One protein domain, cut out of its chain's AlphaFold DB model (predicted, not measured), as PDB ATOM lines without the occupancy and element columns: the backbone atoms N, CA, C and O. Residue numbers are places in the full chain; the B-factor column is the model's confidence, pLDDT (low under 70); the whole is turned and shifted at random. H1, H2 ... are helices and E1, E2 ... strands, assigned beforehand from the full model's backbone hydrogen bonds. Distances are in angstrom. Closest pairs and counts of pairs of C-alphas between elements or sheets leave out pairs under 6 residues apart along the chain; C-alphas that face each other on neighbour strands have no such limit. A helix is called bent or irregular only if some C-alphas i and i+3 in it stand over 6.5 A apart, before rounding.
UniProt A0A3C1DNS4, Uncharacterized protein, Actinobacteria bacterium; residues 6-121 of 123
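Overview. This is residues 6 to 121 of the 123 residues of an uncharacterized protein of Actinobacteria bacterium (UniProt A0A3C1DNS4). Picture one strongly twisted sheet of six strands that curls round the long helix H4, with H3 beside H4 over the same face; the short helices H1 and H2 only graze the sheet. The length runs from the loop between E3 and E4 to the far end of H4. The printed part has 116 residues with four named helices and six named strands, in the order E1 E2 H1 E3 E4 H2 H3 E5 E6 H4; the sheet's order is E1, E2, E3, E4, E6, E5, all antiparallel, and the class is mixed, helices and strands. The whole is compact, with a radius of gyration of the C-alphas of 13.7 A, and elongated in outline, spanning 44 by 27 by 21 A.

Along the chain. Start in the sheet at C-alpha 6, (219.093, 182.008, 305.964), where E1, residues 6 to 9, begins. E2, residues 16 to 23, is 18.9 A long; E3, residues 32 to 37, 16.9 A; E4 is residues 45 to 49; E6, residues 88 to 93, is 16.5 A long; E5 is residues 78 to 83. Find H3, residues 60 to 72, from C-alpha 60 at (225.217, 182.354, 331.502), 18.3 A long. H4, residues 97 to 119, runs 27.9 A to C-alpha 119 at (216.691, 175.772, 329.441). H1 is residues 27 to 30 and H2 residues 50 to 53.

Arrangement. Look first across the hairpins: N 7 and O 21 of E1 and E2 are 2.9 A apart, N 35 and O 46 of E3 and E4 2.9 A, N 90 and O 82 of E6 and E5 3.0 A. Across the neighbour strands E2 and E3, N 20 and O 34 are within hydrogen-bond range at 2.8 A, and across E4 and E6, N 91 and O 45 are within it at 2.8 A. E4, H2 H3 and E5 form a split strand-helix-strand unit, two strands running the same way with E6 between them, and a right-handed crossover. H4 is on the sheet, its C-alpha of Gly 97 5.7 A from that of Ala 34, the closest of H4 and E3. H3 is on the same face at a height over the sheet of 10.6 A. H3 and H4 touch, closest at the C-alphas of Ile 68 and Val 104, 6.1 A, with a shallow tilt of 19 degrees, opposite ways. H1 and H2 touch at the C-alphas of Val 29 and Val 51, their closest, 4.5 A. Every O i to N i+4 pair of H3 is within hydrogen-bond range, and 17 of 19 in H4; H1 and H2 are too short for such a pair.

Size, cuts and confidence. The C-alphas of Asp 40 and Gln 121 are the two farthest apart, 44.9 A. H4 is irregular, with C-alphas 110 and 113 7.7 A apart, and has a kink of 66 degrees near residue 113. The printed part has no cut, and no link is long. Mean pLDDT of the printed part is 91.8; look for values under 70 at residues 12 to 15 and residue 40.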
ATOM      1  N   ILE A   6     219.096 180.563 305.745       86.88
ATOM      2  CA  ILE A   6     219.093 182.008 305.964       86.88
ATOM      3  C   ILE A   6     218.402 182.611 304.757       86.88
ATOM      4  O   ILE A   6     218.929 182.553 303.646       86.88
ATOM      5  N   GLU A   7     217.230 183.181 304.987       89.25
ATOM      6  CA  GLU A   7     216.407 183.740 303.929       89.25
ATOM      7  C   GLU A   7     216.348 185.259 304.031       89.25
ATOM      8  O   GLU A   7     216.235 185.837 305.116       89.25
ATOM      9  N   HIS A   8     216.385 185.902 302.865       86.69
ATOM     10  CA  HIS A   8     216.015 187.300 302.734       86.69
ATOM     11  C   HIS A   8     214.487 187.403 302.738       86.69
ATOM     12  O   HIS A   8     213.818 186.824 301.877       86.69
ATOM     13  N   GLN A   9     213.933 188.141 303.694       81.25
ATOM     14  CA  GLN A   9     212.496 188.307 303.862       81.25
ATOM     15  C   GLN A   9     212.047 189.720 303.508       81.25
ATOM     16  O   GLN A   9     212.815 190.681 303.545       81.25
ATOM     17  N   SER A  10     210.764 189.852 303.167       76.25
ATOM     18  CA  SER A  10     210.135 191.169 303.166       76.25
ATOM     19  C   SER A  10     210.133 191.708 304.600       76.25
ATOM     20  O   SER A  10     209.704 190.982 305.498       76.25
ATOM     21  N   PRO A  11     210.596 192.946 304.828       71.25
ATOM     22  CA  PRO A  11     210.579 193.548 306.153       71.25
ATOM     23  C   PRO A  11     209.163 193.571 306.731       71.25
ATOM     24  O   PRO A  11     208.190 193.800 306.009       71.25
ATOM     25  N   VAL A  12     209.052 193.292 308.031       62.50
ATOM     26  CA  VAL A  12     207.756 193.149 308.716       62.50
ATOM     27  C   VAL A  12     207.123 194.517 309.013       62.50
ATOM     28  O   VAL A  12     205.898 194.629 309.057       62.50
ATOM     29  N   ASP A  13     207.953 195.559 309.134       61.53
ATOM     30  CA  ASP A  13     207.549 196.940 309.407       61.53
ATOM     31  C   ASP A  13     207.712 197.851 308.184       61.53
ATOM     32  O   ASP A  13     208.624 197.682 307.375       61.53
ATOM     33  N   ASN A  14     206.849 198.870 308.084       55.31
ATOM     34  CA  ASN A  14     206.794 199.807 306.949       55.31
ATOM     35  C   ASN A  14     208.091 200.601 306.704       55.31
ATOM     36  O   ASN A  14     208.267 201.106 305.599       55.31
ATOM     37  N   ASP A  15     208.961 200.722 307.708       62.31
ATOM     38  CA  ASP A  15     210.228 201.460 307.607       62.31
ATOM     39  C   ASP A  15     211.436 200.539 307.349       62.31
ATOM     40  O   ASP A  15     212.550 201.011 307.104       62.31
ATOM     41  N   GLY A  16     211.232 199.218 307.403       73.12
ATOM     42  CA  GLY A  16     212.254 198.233 307.081       73.12
ATOM     43  C   GLY A  16     212.431 198.111 305.569       73.12
ATOM     44  O   GLY A  16     211.461 197.999 304.822       73.12
ATOM     45  N   VAL A  17     213.679 198.098 305.105       83.44
ATOM     46  CA  VAL A  17     214.029 197.971 303.675       83.44
ATOM     47  C   VAL A  17     214.758 196.678 303.347       83.44
ATOM     48  O   VAL A  17     214.858 196.307 302.181       83.44
ATOM     49  N   GLU A  18     215.262 195.986 304.364       89.94
ATOM     50  CA  GLU A  18     215.973 194.722 304.223       89.94
ATOM     51  C   GLU A  18     215.798 193.905 305.500       89.94
ATOM     52  O   GLU A  18     215.905 194.455 306.595       89.94
ATOM     53  N   ALA A  19     215.522 192.610 305.367       92.44
ATOM     54  CA  ALA A  19     215.395 191.710 306.504       92.44
ATOM     55  C   ALA A  19     215.989 190.343 306.168       92.44
ATOM     56  O   ALA A  19     215.758 189.793 305.092       92.44
ATOM     57  N   TRP A  20     216.741 189.791 307.108       95.38
ATOM     58  CA  TRP A  20     217.336 188.466 307.023       95.38
ATOM     59  C   TRP A  20     216.938 187.676 308.256       95.38
ATOM     60  O   TRP A  20     217.028 188.192 309.366       95.38
ATOM     61  N   LEU A  21     216.523 186.428 308.068       93.62
ATOM     62  CA  LEU A  21     216.097 185.550 309.153       93.62
ATOM     63  C   LEU A  21     216.703 184.164 308.956       93.62
ATOM     64  O   LEU A  21     216.705 183.631 307.847       93.62
ATOM     65  N   ARG A  22     217.171 183.553 310.047       93.06
ATOM     66  CA  ARG A  22     217.428 182.112 310.072       93.06
ATOM     67  C   ARG A  22     216.126 181.361 310.341       93.06
ATOM     68  O   ARG A  22     215.598 181.419 311.452       93.06
ATOM     69  N   LEU A  23     215.664 180.593 309.362       82.81
ATOM     70  CA  LEU A  23     214.568 179.646 309.528       82.81
ATOM     71  C   LEU A  23     215.092 178.308 310.044       82.81
ATOM     72  O   LEU A  23     216.079 177.760 309.555       82.81
ATOM     73  N   THR A  24     214.428 177.791 311.071       87.88
ATOM     74  CA  THR A  24     214.824 176.573 311.776       87.88
ATOM     75  C   THR A  24     213.615 175.983 312.496       87.88
ATOM     76  O   THR A  24     212.660 176.693 312.814       87.88
ATOM     77  N   ASP A  25     213.627 174.670 312.724       87.69
ATOM     78  CA  ASP A  25     212.575 173.941 313.439       87.69
ATOM     79  C   ASP A  25     212.558 174.232 314.951       87.69
ATOM     80  O   ASP A  25     211.563 173.954 315.618       87.69
ATOM     81  N   GLU A  26     213.622 174.846 315.477       89.75
ATOM     82  CA  GLU A  26     213.742 175.331 316.858       89.75
ATOM     83  C   GLU A  26     213.899 176.867 316.890       89.75
ATOM     84  O   GLU A  26     214.864 177.381 317.458       89.75
ATOM     85  N   SER A  27     212.992 177.621 316.255       88.88
ATOM     86  CA  SER A  27     213.108 179.088 316.107       88.88
ATOM     87  C   SER A  27     213.278 179.834 317.432       88.88
ATOM     88  O   SER A  27     214.089 180.748 317.515       88.88
ATOM     89  N   ASP A  28     212.621 179.389 318.498       91.31
ATOM     90  CA  ASP A  28     212.726 180.008 319.828       91.31
ATOM     91  C   ASP A  28     214.142 179.887 320.431       91.31
ATOM     92  O   ASP A  28     214.539 180.666 321.294       91.31
ATOM     93  N   VAL A  29     214.930 178.907 319.975       94.00
ATOM     94  CA  VAL A  29     216.279 178.610 320.489       94.00
ATOM     95  C   VAL A  29     217.372 179.026 319.506       94.00
ATOM     96  O   VAL A  29     218.481 179.380 319.905       94.00
ATOM     97  N   ARG A  30     217.096 178.938 318.207       95.00
ATOM     98  CA  ARG A  30     218.093 179.097 317.141       95.00
ATOM     99  C   ARG A  30     217.791 180.279 316.223       95.00
ATOM    100  O   ARG A  30     218.617 180.578 315.362       95.00
ATOM    101  N   GLY A  31     216.650 180.940 316.412       94.44
ATOM    102  CA  GLY A  31     216.197 182.091 315.643       94.44
ATOM    103  C   GLY A  31     217.085 183.311 315.844       94.44
ATOM    104  O   GLY A  31     217.457 183.675 316.965       94.44
ATOM    105  N   VAL A  32     217.440 183.914 314.715       96.31
ATOM    106  CA  VAL A  32     218.222 185.144 314.619       96.31
ATOM    107  C   VAL A  32     217.684 185.922 313.434       96.31
ATOM    108  O   VAL A  32     217.609 185.364 312.334       96.31
ATOM    109  N   ASP A  33     217.375 187.196 313.640       95.06
ATOM    110  CA  ASP A  33     217.008 188.110 312.565       95.06
ATOM    111  C   ASP A  33     217.852 189.381 312.577       95.06
ATOM    112  O   ASP A  33     218.328 189.832 313.619       95.06
ATOM    113  N   ALA A  34     218.056 189.934 311.387       96.00
ATOM    114  CA  ALA A  34     218.653 191.240 311.186       96.00
ATOM    115  C   ALA A  34     217.762 192.056 310.249       96.00
ATOM    116  O   ALA A  34     217.510 191.641 309.117       96.00
ATOM    117  N   THR A  35     217.327 193.228 310.698       94.19
ATOM    118  CA  THR A  35     216.494 194.147 309.916       94.19
ATOM    119  C   THR A  35     217.220 195.471 309.737       94.19
ATOM    120  O   THR A  35     217.779 196.006 310.694       94.19
ATOM    121  N   ARG A  36     217.207 196.016 308.520       93.00
ATOM    122  CA  ARG A  36     217.703 197.360 308.221       93.00
ATOM    123  C   ARG A  36     216.544 198.304 307.942       93.00
ATOM    124  O   ARG A  36     215.682 197.986 307.121       93.00
ATOM    125  N   VAL A  37     216.564 199.481 308.557       88.06
ATOM    126  CA  VAL A  37     215.605 200.563 308.289       88.06
ATOM    127  C   VAL A  37     216.121 201.558 307.245       88.06
ATOM    128  O   VAL A  37     217.329 201.678 307.017       88.06
ATOM    129  N   GLU A  38     215.207 202.255 306.568       79.31
ATOM    130  CA  GLU A  38     215.555 203.295 305.594       79.31
ATOM    131  C   GLU A  38     216.039 204.585 306.269       79.31
ATOM    132  O   GLU A  38     215.448 205.070 307.233       79.31
ATOM    133  N   GLY A  39     217.076 205.211 305.713       71.56
ATOM    134  CA  GLY A  39     217.480 206.567 306.071       71.56
ATOM    135  C   GLY A  39     218.963 206.835 305.850       71.56
ATOM    136  O   GLY A  39     219.721 205.952 305.468       71.56
ATOM    137  N   ASP A  40     219.377 208.077 306.099       68.81
ATOM    138  CA  ASP A  40     220.786 208.504 306.148       68.81
ATOM    139  C   ASP A  40     221.179 208.836 307.597       68.81
ATOM    140  O   ASP A  40     221.679 209.912 307.924       68.81
ATOM    141  N   HIS A  41     220.816 207.938 308.512       77.06
ATOM    142  CA  HIS A  41     221.168 208.016 309.927       77.06
ATOM    143  C   HIS A  41     222.081 206.852 310.311       77.06
ATOM    144  O   HIS A  41     222.070 205.811 309.658       77.06
ATOM    145  N   SER A  42     222.883 207.034 311.360       87.19
ATOM    146  CA  SER A  42     223.634 205.940 311.980       87.19
ATOM    147  C   SER A  42     222.688 204.962 312.675       87.19
ATOM    148  O   SER A  42     221.579 205.351 313.040       87.19
ATOM    149  N   TRP A  43     223.151 203.732 312.918       91.69
ATOM    150  CA  TRP A  43     222.383 202.688 313.629       91.69
ATOM    151  C   TRP A  43     221.201 202.110 312.834       91.69
ATOM    152  O   TRP A  43     220.112 201.938 313.365       91.69
ATOM    153  N   GLN A  44     221.403 201.827 311.544       91.88
ATOM    154  CA  GLN A  44     220.325 201.379 310.646       91.88
ATOM    155  C   GLN A  44     219.949 199.910 310.811       91.88
ATOM    156  O   GLN A  44     218.888 199.503 310.350       91.88
ATOM    157  N   TRP A  45     220.845 199.108 311.379       95.25
ATOM    158  CA  TRP A  45     220.662 197.673 311.522       95.25
ATOM    159  C   TRP A  45     220.247 197.337 312.945       95.25
ATOM    160  O   TRP A  45     220.945 197.703 313.887       95.25
ATOM    161  N   THR A  46     219.183 196.559 313.079       95.12
ATOM    162  CA  THR A  46     218.785 195.903 314.322       95.12
ATOM    163  C   THR A  46     219.034 194.411 314.177       95.12
ATOM    164  O   THR A  46     218.626 193.813 313.185       95.12
ATOM    165  N   LEU A  47     219.717 193.820 315.152       96.75
ATOM    166  CA  LEU A  47     219.947 192.382 315.272       96.75
ATOM    167  C   LEU A  47     219.190 191.873 316.494       96.75
ATOM    168  O   LEU A  47     219.407 192.406 317.583       96.75
ATOM    169  N   THR A  48     218.414 190.806 316.335       96.19
ATOM    170  CA  THR A  48     217.646 190.176 317.416       96.19
ATOM    171  C   THR A  48     217.982 188.689 317.508       96.19
ATOM    172  O   THR A  48     218.122 187.996 316.498       96.19
ATOM    173  N   VAL A  49     218.133 188.183 318.734       96.75
ATOM    174  CA  VAL A  49     218.482 186.786 319.026       96.75
ATOM    175  C   VAL A  49     217.451 186.191 319.974       96.75
ATOM    176  O   VAL A  49     217.398 186.536 321.153       96.75
ATOM    177  N   TRP A  50     216.656 185.253 319.467       95.62
ATOM    178  CA  TRP A  50     215.382 184.881 320.091       95.62
ATOM    179  C   TRP A  50     215.571 184.101 321.395       95.62
ATOM    180  O   TRP A  50     214.837 184.284 322.360       95.62
ATOM    181  N   VAL A  51     216.640 183.305 321.493       96.06
ATOM    182  CA  VAL A  51     216.919 182.511 322.699       96.06
ATOM    183  C   VAL A  51     217.205 183.352 323.946       96.06
ATOM    184  O   VAL A  51     217.059 182.868 325.072       96.06
ATOM    185  N   LEU A  52     217.586 184.623 323.773       96.06
ATOM    186  CA  LEU A  52     217.796 185.557 324.882       96.06
ATOM    187  C   LEU A  52     216.484 185.961 325.575       96.06
ATOM    188  O   LEU A  52     216.531 186.504 326.678       96.06
ATOM    189  N   GLU A  53     215.322 185.632 325.004       94.19
ATOM    190  CA  GLU A  53     214.039 185.753 325.700       94.19
ATOM    191  C   GLU A  53     213.961 184.812 326.911       94.19
ATOM    192  O   GLU A  53     213.377 185.152 327.954       94.19
ATOM    193  N   PHE A  54     214.596 183.643 326.791       94.44
ATOM    194  CA  PHE A  54     214.507 182.541 327.746       94.44
ATOM    195  C   PHE A  54     215.733 182.433 328.655       94.44
ATOM    196  O   PHE A  54     215.602 182.047 329.815       94.44
ATOM    197  N   ILE A  55     216.923 182.800 328.173       94.19
ATOM    198  CA  ILE A  55     218.148 182.788 328.985       94.19
ATOM    199  C   ILE A  55     218.229 184.076 329.815       94.19
ATOM    200  O   ILE A  55     218.653 185.113 329.315       94.19
ATOM    201  N   ARG A  56     217.818 183.994 331.089       90.88
ATOM    202  CA  ARG A  56     217.719 185.144 332.018       90.88
ATOM    203  C   ARG A  56     218.598 185.054 333.265       90.88
ATOM    204  O   ARG A  56     218.528 185.914 334.137       90.88
ATOM    205  N   GLU A  57     219.323 183.950 333.410       92.69
ATOM    206  CA  GLU A  57     220.050 183.646 334.640       92.69
ATOM    207  C   GLU A  57     221.549 183.850 334.461       92.69
ATOM    208  O   GLU A  57     222.194 183.328 333.540       92.69
ATOM    209  N   GLU A  58     222.128 184.575 335.411       93.12
ATOM    210  CA  GLU A  58     223.568 184.728 335.516       93.12
ATOM    211  C   GLU A  58     224.219 183.449 336.078       93.12
ATOM    212  O   GLU A  58     223.637 182.759 336.917       93.12
ATOM    213  N   PRO A  59     225.451 183.105 335.654       94.44
ATOM    214  CA  PRO A  59     226.354 183.907 334.825       94.44
ATOM    215  C   PRO A  59     226.194 183.686 333.309       94.44
ATOM    216  O   PRO A  59     227.000 184.195 332.527       94.44
ATOM    217  N   PHE A  60     225.259 182.829 332.884       95.62
ATOM    218  CA  PHE A  60     225.217 182.354 331.502       95.62
ATOM    219  C   PHE A  60     224.630 183.393 330.543       95.62
ATOM    220  O   PHE A  60     225.146 183.530 329.435       95.62
ATOM    221  N   GLU A  61     223.644 184.181 330.979       95.31
ATOM    222  CA  GLU A  61     223.109 185.304 330.197       95.31
ATOM    223  C   GLU A  61     224.226 186.252 329.728       95.31
ATOM    224  O   GLU A  61     224.416 186.446 328.523       95.31
ATOM    225  N   SER A  62     225.032 186.781 330.657       95.81
ATOM    226  CA  SER A  62     226.138 187.681 330.312       95.81
ATOM    227  C   SER A  62     227.194 187.019 329.423       95.81
ATOM    228  O   SER A  62     227.767 187.672 328.546       95.81
ATOM    229  N   GLN A  63     227.471 185.726 329.617       97.12
ATOM    230  CA  GLN A  63     228.426 184.987 328.784       97.12
ATOM    231  C   GLN A  63     227.933 184.844 327.344       97.12
ATOM    232  O   GLN A  63     228.700 185.098 326.413       97.12
ATOM    233  N   LEU A  64     226.663 184.481 327.167       96.94
ATOM    234  CA  LEU A  64     226.044 184.319 325.859       96.94
ATOM    235  C   LEU A  64     225.986 185.657 325.114       96.94
ATOM    236  O   LEU A  64     226.472 185.747 323.986       96.94
ATOM    237  N   ARG A  65     225.494 186.717 325.769       96.88
ATOM    238  CA  ARG A  65     225.455 188.072 325.193       96.88
ATOM    239  C   ARG A  65     226.840 188.548 324.768       96.88
ATOM    240  O   ARG A  65     227.005 189.071 323.669       96.88
ATOM    241  N   ARG A  66     227.858 188.329 325.606       97.06
ATOM    242  CA  ARG A  66     229.241 188.692 325.277       97.06
ATOM    243  C   ARG A  66     229.777 187.902 324.087       97.06
ATOM    244  O   ARG A  66     230.395 188.502 323.215       97.06
ATOM    245  N   ALA A  67     229.550 186.589 324.044       97.81
ATOM    246  CA  ALA A  67     230.002 185.754 322.935       97.81
ATOM    247  C   ALA A  67     229.389 186.214 321.603       97.81
ATOM    248  O   ALA A  67     230.111 186.346 320.619       97.81
ATOM    249  N   ILE A  68     228.090 186.531 321.595       97.75
ATOM    250  CA  ILE A  68     227.396 187.084 320.424       97.75
ATOM    251  C   ILE A  68     228.017 188.425 320.018       97.75
ATOM    252  O   ILE A  68     228.444 188.580 318.877       97.75
ATOM    253  N   LEU A  69     228.137 189.373 320.951       97.19
ATOM    254  CA  LEU A  69     228.703 190.700 320.686       97.19
ATOM    255  C   LEU A  69     230.136 190.653 320.152       97.19
ATOM    256  O   LEU A  69     230.487 191.416 319.249       97.19
ATOM    257  N   ASP A  70     230.971 189.776 320.708       97.88
ATOM    258  CA  ASP A  70     232.351 189.609 320.264       97.88
ATOM    259  C   ASP A  70     232.397 189.103 318.815       97.88
ATOM    260  O   ASP A  70     233.234 189.575 318.049       97.88
ATOM    261  N   GLN A  71     231.471 188.227 318.406       97.81
ATOM    262  CA  GLN A  71     231.379 187.730 317.029       97.81
ATOM    263  C   GLN A  71     230.776 188.760 316.067       97.81
ATOM    264  O   GLN A  71     231.323 188.966 314.984       97.81
ATOM    265  N   VAL A  72     229.730 189.486 316.469       97.81
ATOM    266  CA  VAL A  72     229.127 190.564 315.663       97.81
ATOM    267  C   VAL A  72     230.169 191.611 315.263       97.81
ATOM    268  O   VAL A  72     230.220 192.029 314.111       97.81
ATOM    269  N   ARG A  73     231.066 191.988 316.179       97.88
ATOM    270  CA  ARG A  73     232.145 192.956 315.903       97.88
ATOM    271  C   ARG A  73     233.179 192.473 314.882       97.88
ATOM    272  O   ARG A  73     233.976 193.283 314.418       97.88
ATOM    273  N   THR A  74     233.204 191.182 314.554       97.81
ATOM    274  CA  THR A  74     234.092 190.635 313.516       97.81
ATOM    275  C   THR A  74     233.490 190.704 312.115       97.81
ATOM    276  O   THR A  74     234.225 190.538 311.141       97.81
ATOM    277  N   VAL A  75     232.183 190.964 312.001       98.00
ATOM    278  CA  VAL A  75     231.492 191.020 310.712       98.00
ATOM    279  C   VAL A  75     231.973 192.246 309.925       98.00
ATOM    280  O   VAL A  75     231.911 193.369 310.439       98.00
ATOM    281  N   PRO A  76     232.459 192.071 308.681       97.88
ATOM    282  CA  PRO A  76     232.880 193.186 307.844       97.88
ATOM    283  C   PRO A  76     231.782 194.243 307.702       97.88
ATOM    284  O   PRO A  76     230.620 193.930 307.472       97.88
ATOM    285  N   GLY A  77     232.159 195.514 307.834       96.38
ATOM    286  CA  GLY A  77     231.229 196.639 307.724       96.38
ATOM    287  C   GLY A  77     230.563 197.054 309.035       96.38
ATOM    288  O   GLY A  77     230.034 198.162 309.078       96.38
ATOM    289  N   VAL A  78     230.644 196.260 310.110       97.62
ATOM    290  CA  VAL A  78     230.245 196.713 311.454       97.62
ATOM    291  C   VAL A  78     231.273 197.717 311.980       97.62
ATOM    292  O   VAL A  78     232.461 197.411 312.080       97.62
ATOM    293  N   LEU A  79     230.817 198.919 312.336       97.00
ATOM    294  CA  LEU A  79     231.662 199.982 312.897       97.00
ATOM    295  C   LEU A  79     231.431 200.178 314.394       97.00
ATOM    296  O   LEU A  79     232.377 200.431 315.143       97.00
ATOM    297  N   ALA A  80     230.184 200.053 314.837       96.50
ATOM    298  CA  ALA A  80     229.815 200.147 316.238       96.50
ATOM    299  C   ALA A  80     228.583 199.287 316.528       96.50
ATOM    300  O   ALA A  80     227.796 198.982 315.636       96.50
ATOM    301  N   VAL A  81     228.431 198.900 317.793       97.25
ATOM    302  CA  VAL A  81     227.292 198.124 318.295       97.25
ATOM    303  C   VAL A  81     226.870 198.733 319.626       97.25
ATOM    304  O   VAL A  81     227.740 199.017 320.459       97.25
ATOM    305  N   ARG A  82     225.569 198.927 319.836       95.38
ATOM    306  CA  ARG A  82     225.003 199.360 321.119       95.38
ATOM    307  C   ARG A  82     223.841 198.461 321.520       95.38
ATOM    308  O   ARG A  82     223.147 197.925 320.662       95.38
ATOM    309  N   ASP A  83     223.657 198.286 322.824       94.44
ATOM    310  CA  ASP A  83     222.518 197.543 323.355       94.44
ATOM    311  C   ASP A  83     221.218 198.299 323.050       94.44
ATOM    312  O   ASP A  83     221.119 199.497 323.324       94.44
ATOM    313  N   MET A  84     220.241 197.587 322.488       90.56
ATOM    314  CA  MET A  84     218.858 198.053 322.388       90.56
ATOM    315  C   MET A  84     218.099 197.571 323.626       90.56
ATOM    316  O   MET A  84     217.536 198.364 324.380       90.56
ATOM    317  N   ASP A  85     218.171 196.263 323.871       90.44
ATOM    318  CA  ASP A  85     217.629 195.584 325.039       90.44
ATOM    319  C   ASP A  85     218.402 194.271 325.321       90.44
ATOM    320  O   ASP A  85     219.589 194.126 324.991       90.44
ATOM    321  N   ARG A  86     217.755 193.317 326.004       89.88
ATOM    322  CA  ARG A  86     218.342 192.017 326.352       89.88
ATOM    323  C   ARG A  86     218.390 191.040 325.173       89.88
ATOM    324  O   ARG A  86     219.161 190.085 325.214       89.88
ATOM    325  N   GLU A  87     217.612 191.252 324.130       92.69
ATOM    326  CA  GLU A  87     217.487 190.317 323.009       92.69
ATOM    327  C   GLU A  87     218.102 190.870 321.730       92.69
ATOM    328  O   GLU A  87     218.444 190.091 320.838       92.69
ATOM    329  N   GLY A  88     218.330 192.184 321.666       94.31
ATOM    330  CA  GLY A  88     218.848 192.818 320.473       94.31
ATOM    331  C   GLY A  88     219.812 193.978 320.672       94.31
ATOM    332  O   GLY A  88     220.019 194.539 321.757       94.31
ATOM    333  N   TRP A  89     220.419 194.325 319.544       97.12
ATOM    334  CA  TRP A  89     221.425 195.365 319.395       97.12
ATOM    335  C   TRP A  89     221.148 196.197 318.155       97.12
ATOM    336  O   TRP A  89     220.681 195.680 317.144       97.12
ATOM    337  N   GLU A  90     221.542 197.464 318.216       95.94
ATOM    338  CA  GLU A  90     221.632 198.322 317.040       95.94
ATOM    339  C   GLU A  90     223.088 198.403 316.568       95.94
ATOM    340  O   GLU A  90     224.024 198.508 317.377       95.94
ATOM    341  N   LEU A  91     223.288 198.371 315.253       96.56
ATOM    342  CA  LEU A  91     224.594 198.346 314.613       96.56
ATOM    343  C   LEU A  91     224.751 199.527 313.660       96.56
ATOM    344  O   LEU A  91     223.872 199.833 312.853       96.56
ATOM    345  N   ASP A  92     225.917 200.156 313.740       95.31
ATOM    346  CA  ASP A  92     226.344 201.203 312.820       95.31
ATOM    347  C   ASP A  92     227.313 200.655 311.764       95.31
ATOM    348  O   ASP A  92     228.057 199.698 312.013       95.31
ATOM    349  N   GLY A  93     227.341 201.304 310.600       93.81
ATOM    350  CA  GLY A  93     228.141 200.903 309.444       93.81
ATOM    351  C   GLY A  93     227.329 200.257 308.321       93.81
ATOM    352  O   GLY A  93     226.150 200.543 308.134       93.81
ATOM    353  N   SER A  94     227.987 199.416 307.526       94.19
ATOM    354  CA  SER A  94     227.434 198.831 306.294       94.19
ATOM    355  C   SER A  94     227.651 197.311 306.210       94.19
ATOM    356  O   SER A  94     228.203 196.840 305.211       94.19
ATOM    357  N   PRO A  95     227.307 196.529 307.251       95.94
ATOM    358  CA  PRO A  95     227.441 195.078 307.191       95.94
ATOM    359  C   PRO A  95     226.428 194.448 306.228       95.94
ATOM    360  O   PRO A  95     225.399 195.044 305.907       95.94
ATOM    361  N   SER A  96     226.706 193.214 305.803       95.44
ATOM    362  CA  SER A  96     225.711 192.361 305.149       95.44
ATOM    363  C   SER A  96     224.787 191.740 306.198       95.44
ATOM    364  O   SER A  96     225.266 191.104 307.141       95.44
ATOM    365  N   GLY A  97     223.468 191.880 306.028       95.00
ATOM    366  CA  GLY A  97     222.488 191.263 306.928       95.00
ATOM    367  C   GLY A  97     222.581 189.735 306.952       95.00
ATOM    368  O   GLY A  97     222.507 189.123 308.015       95.00
ATOM    369  N   GLU A  98     222.866 189.119 305.805       96.06
ATOM    370  CA  GLU A  98     223.101 187.677 305.700       96.06
ATOM    371  C   GLU A  98     224.315 187.235 306.532       96.06
ATOM    372  O   GLU A  98     224.264 186.228 307.240       96.06
ATOM    373  N   GLU A  99     225.420 187.987 306.469       96.44
ATOM    374  CA  GLU A  99     226.629 187.683 307.243       96.44
ATOM    375  C   GLU A  99     226.429 187.919 308.742       96.44
ATOM    376  O   GLU A  99     226.956 187.138 309.541       96.44
ATOM    377  N   LEU A 100     225.642 188.932 309.129       97.06
ATOM    378  CA  LEU A 100     225.238 189.152 310.520       97.06
ATOM    379  C   LEU A 100     224.480 187.938 311.062       97.06
ATOM    380  O   LEU A 100     224.921 187.326 312.039       97.06
ATOM    381  N   VAL A 101     223.390 187.549 310.393       97.62
ATOM    382  CA  VAL A 101     222.565 186.404 310.803       97.62
ATOM    383  C   VAL A 101     223.403 185.132 310.836       97.62
ATOM    384  O   VAL A 101     223.376 184.408 311.828       97.62
ATOM    385  N   ARG A 102     224.217 184.879 309.805       97.06
ATOM    386  CA  ARG A 102     225.083 183.693 309.728       97.06
ATOM    387  C   ARG A 102     226.080 183.617 310.878       97.06
ATOM    388  O   ARG A 102     226.229 182.557 311.484       97.06
ATOM    389  N   THR A 103     226.777 184.711 311.167       97.38
ATOM    390  CA  THR A 103     227.822 184.753 312.201       97.38
ATOM    391  C   THR A 103     227.235 184.483 313.583       97.38
ATOM    392  O   THR A 103     227.761 183.688 314.369       97.38
ATOM    393  N   VAL A 104     226.090 185.094 313.872       97.62
ATOM    394  CA  VAL A 104     225.395 184.907 315.145       97.62
ATOM    395  C   VAL A 104     224.787 183.509 315.228       97.62
ATOM    396  O   VAL A 104     224.978 182.832 316.235       97.62
ATOM    397  N   ALA A 105     224.165 183.012 314.157       96.94
ATOM    398  CA  ALA A 105     223.641 181.650 314.072       96.94
ATOM    399  C   ALA A 105     224.708 180.588 314.382       96.94
ATOM    400  O   ALA A 105     224.464 179.682 315.180       96.94
ATOM    401  N   GLN A 106     225.915 180.731 313.824       96.12
ATOM    402  CA  GLN A 106     227.046 179.841 314.115       96.12
ATOM    403  C   GLN A 106     227.485 179.913 315.583       96.12
ATOM    404  O   GLN A 106     227.848 178.896 316.175       96.12
ATOM    405  N   THR A 107     227.424 181.101 316.186       97.19
ATOM    406  CA  THR A 107     227.720 181.297 317.611       97.19
ATOM    407  C   THR A 107     226.694 180.579 318.487       97.19
ATOM    408  O   THR A 107     227.068 179.889 319.435       97.19
ATOM    409  N   ILE A 108     225.408 180.683 318.142       96.75
ATOM    410  CA  ILE A 108     224.328 179.961 318.823       96.75
ATOM    411  C   ILE A 108     224.503 178.449 318.676       96.75
ATOM    412  O   ILE A 108     224.433 177.734 319.672       96.75
ATOM    413  N   ASP A 109     224.807 177.954 317.476       96.00
ATOM    414  CA  ASP A 109     225.023 176.522 317.248       96.00
ATOM    415  C   ASP A 109     226.212 175.980 318.058       96.00
ATOM    416  O   ASP A 109     226.136 174.885 318.620       96.00
ATOM    417  N   LEU A 110     227.294 176.757 318.178       96.88
ATOM    418  CA  LEU A 110     228.458 176.396 318.992       96.88
ATOM    419  C   LEU A 110     228.108 176.278 320.485       96.88
ATOM    420  O   LEU A 110     228.633 175.406 321.181       96.88
ATOM    421  N   LEU A 111     227.224 177.149 320.977       96.88
ATOM    422  CA  LEU A 111     226.814 177.215 322.382       96.88
ATOM    423  C   LEU A 111     225.550 176.391 322.680       96.88
ATOM    424  O   LEU A 111     225.142 176.286 323.839       96.88
ATOM    425  N   LEU A 112     224.960 175.742 321.672       96.06
ATOM    426  CA  LEU A 112     223.696 175.014 321.778       96.06
ATOM    427  C   LEU A 112     223.658 173.982 322.920       96.06
ATOM    428  O   LEU A 112     222.637 173.910 323.610       96.06
ATOM    429  N   PRO A 113     224.730 173.210 323.213       96.06
ATOM    430  CA  PRO A 113     224.727 172.304 324.362       96.06
ATOM    431  C   PRO A 113     224.528 173.017 325.709       96.06
ATOM    432  O   PRO A 113     223.857 172.487 326.591       96.06
ATOM    433  N   GLN A 114     225.093 174.214 325.872       96.31
ATOM    434  CA  GLN A 114     225.015 174.998 327.109       96.31
ATOM    435  C   GLN A 114     223.663 175.702 327.216       96.31
ATOM    436  O   GLN A 114     223.043 175.675 328.276       96.31
ATOM    437  N   ILE A 115     223.166 176.231 326.094       96.38
ATOM    438  CA  ILE A 115     221.813 176.783 325.969       96.38
ATOM    439  C   ILE A 115     220.777 175.738 326.395       96.38
ATOM    440  O   ILE A 115     219.971 175.991 327.286       96.38
ATOM    441  N   ARG A 116     220.849 174.523 325.841       95.38
ATOM    442  CA  ARG A 116     219.936 173.423 326.195       95.38
ATOM    443  C   ARG A 116     220.040 173.023 327.665       95.38
ATOM    444  O   ARG A 116     219.022 172.746 328.291       95.38
ATOM    445  N   ALA A 117     221.251 173.000 328.220       94.38
ATOM    446  CA  ALA A 117     221.450 172.711 329.637       94.38
ATOM    447  C   ALA A 117     220.816 173.785 330.533       94.38
ATOM    448  O   ALA A 117     220.233 173.434 331.557       94.38
ATOM    449  N   SER A 118     220.895 175.057 330.132       93.62
ATOM    450  CA  SER A 118     220.268 176.174 330.839       93.62
ATOM    451  C   SER A 118     218.742 176.083 330.792       93.62
ATOM    452  O   SER A 118     218.111 176.146 331.837       93.62
ATOM    453  N   LEU A 119     218.151 175.858 329.614       92.44
ATOM    454  CA  LEU A 119     216.691 175.772 329.441       92.44
ATOM    455  C   LEU A 119     216.050 174.569 330.149       92.44
ATOM    456  O   LEU A 119     214.855 174.575 330.432       92.44
ATOM    457  N   ALA A 120     216.823 173.517 330.423       91.38
ATOM    458  CA  ALA A 120     216.347 172.355 331.168       91.38
ATOM    459  C   ALA A 120     216.319 172.577 332.693       91.38
ATOM    460  O   ALA A 120     215.770 171.739 333.415       91.38
ATOM    461  N   GLN A 121     216.928 173.656 333.202       81.56
ATOM    462  CA  GLN A 121     216.844 174.010 334.616       81.56
ATOM    463  C   GLN A 121     215.476 174.655 334.898       81.56
ATOM    464  O   GLN A 121     215.030 175.506 334.131       81.56
TER     465      GLN A 121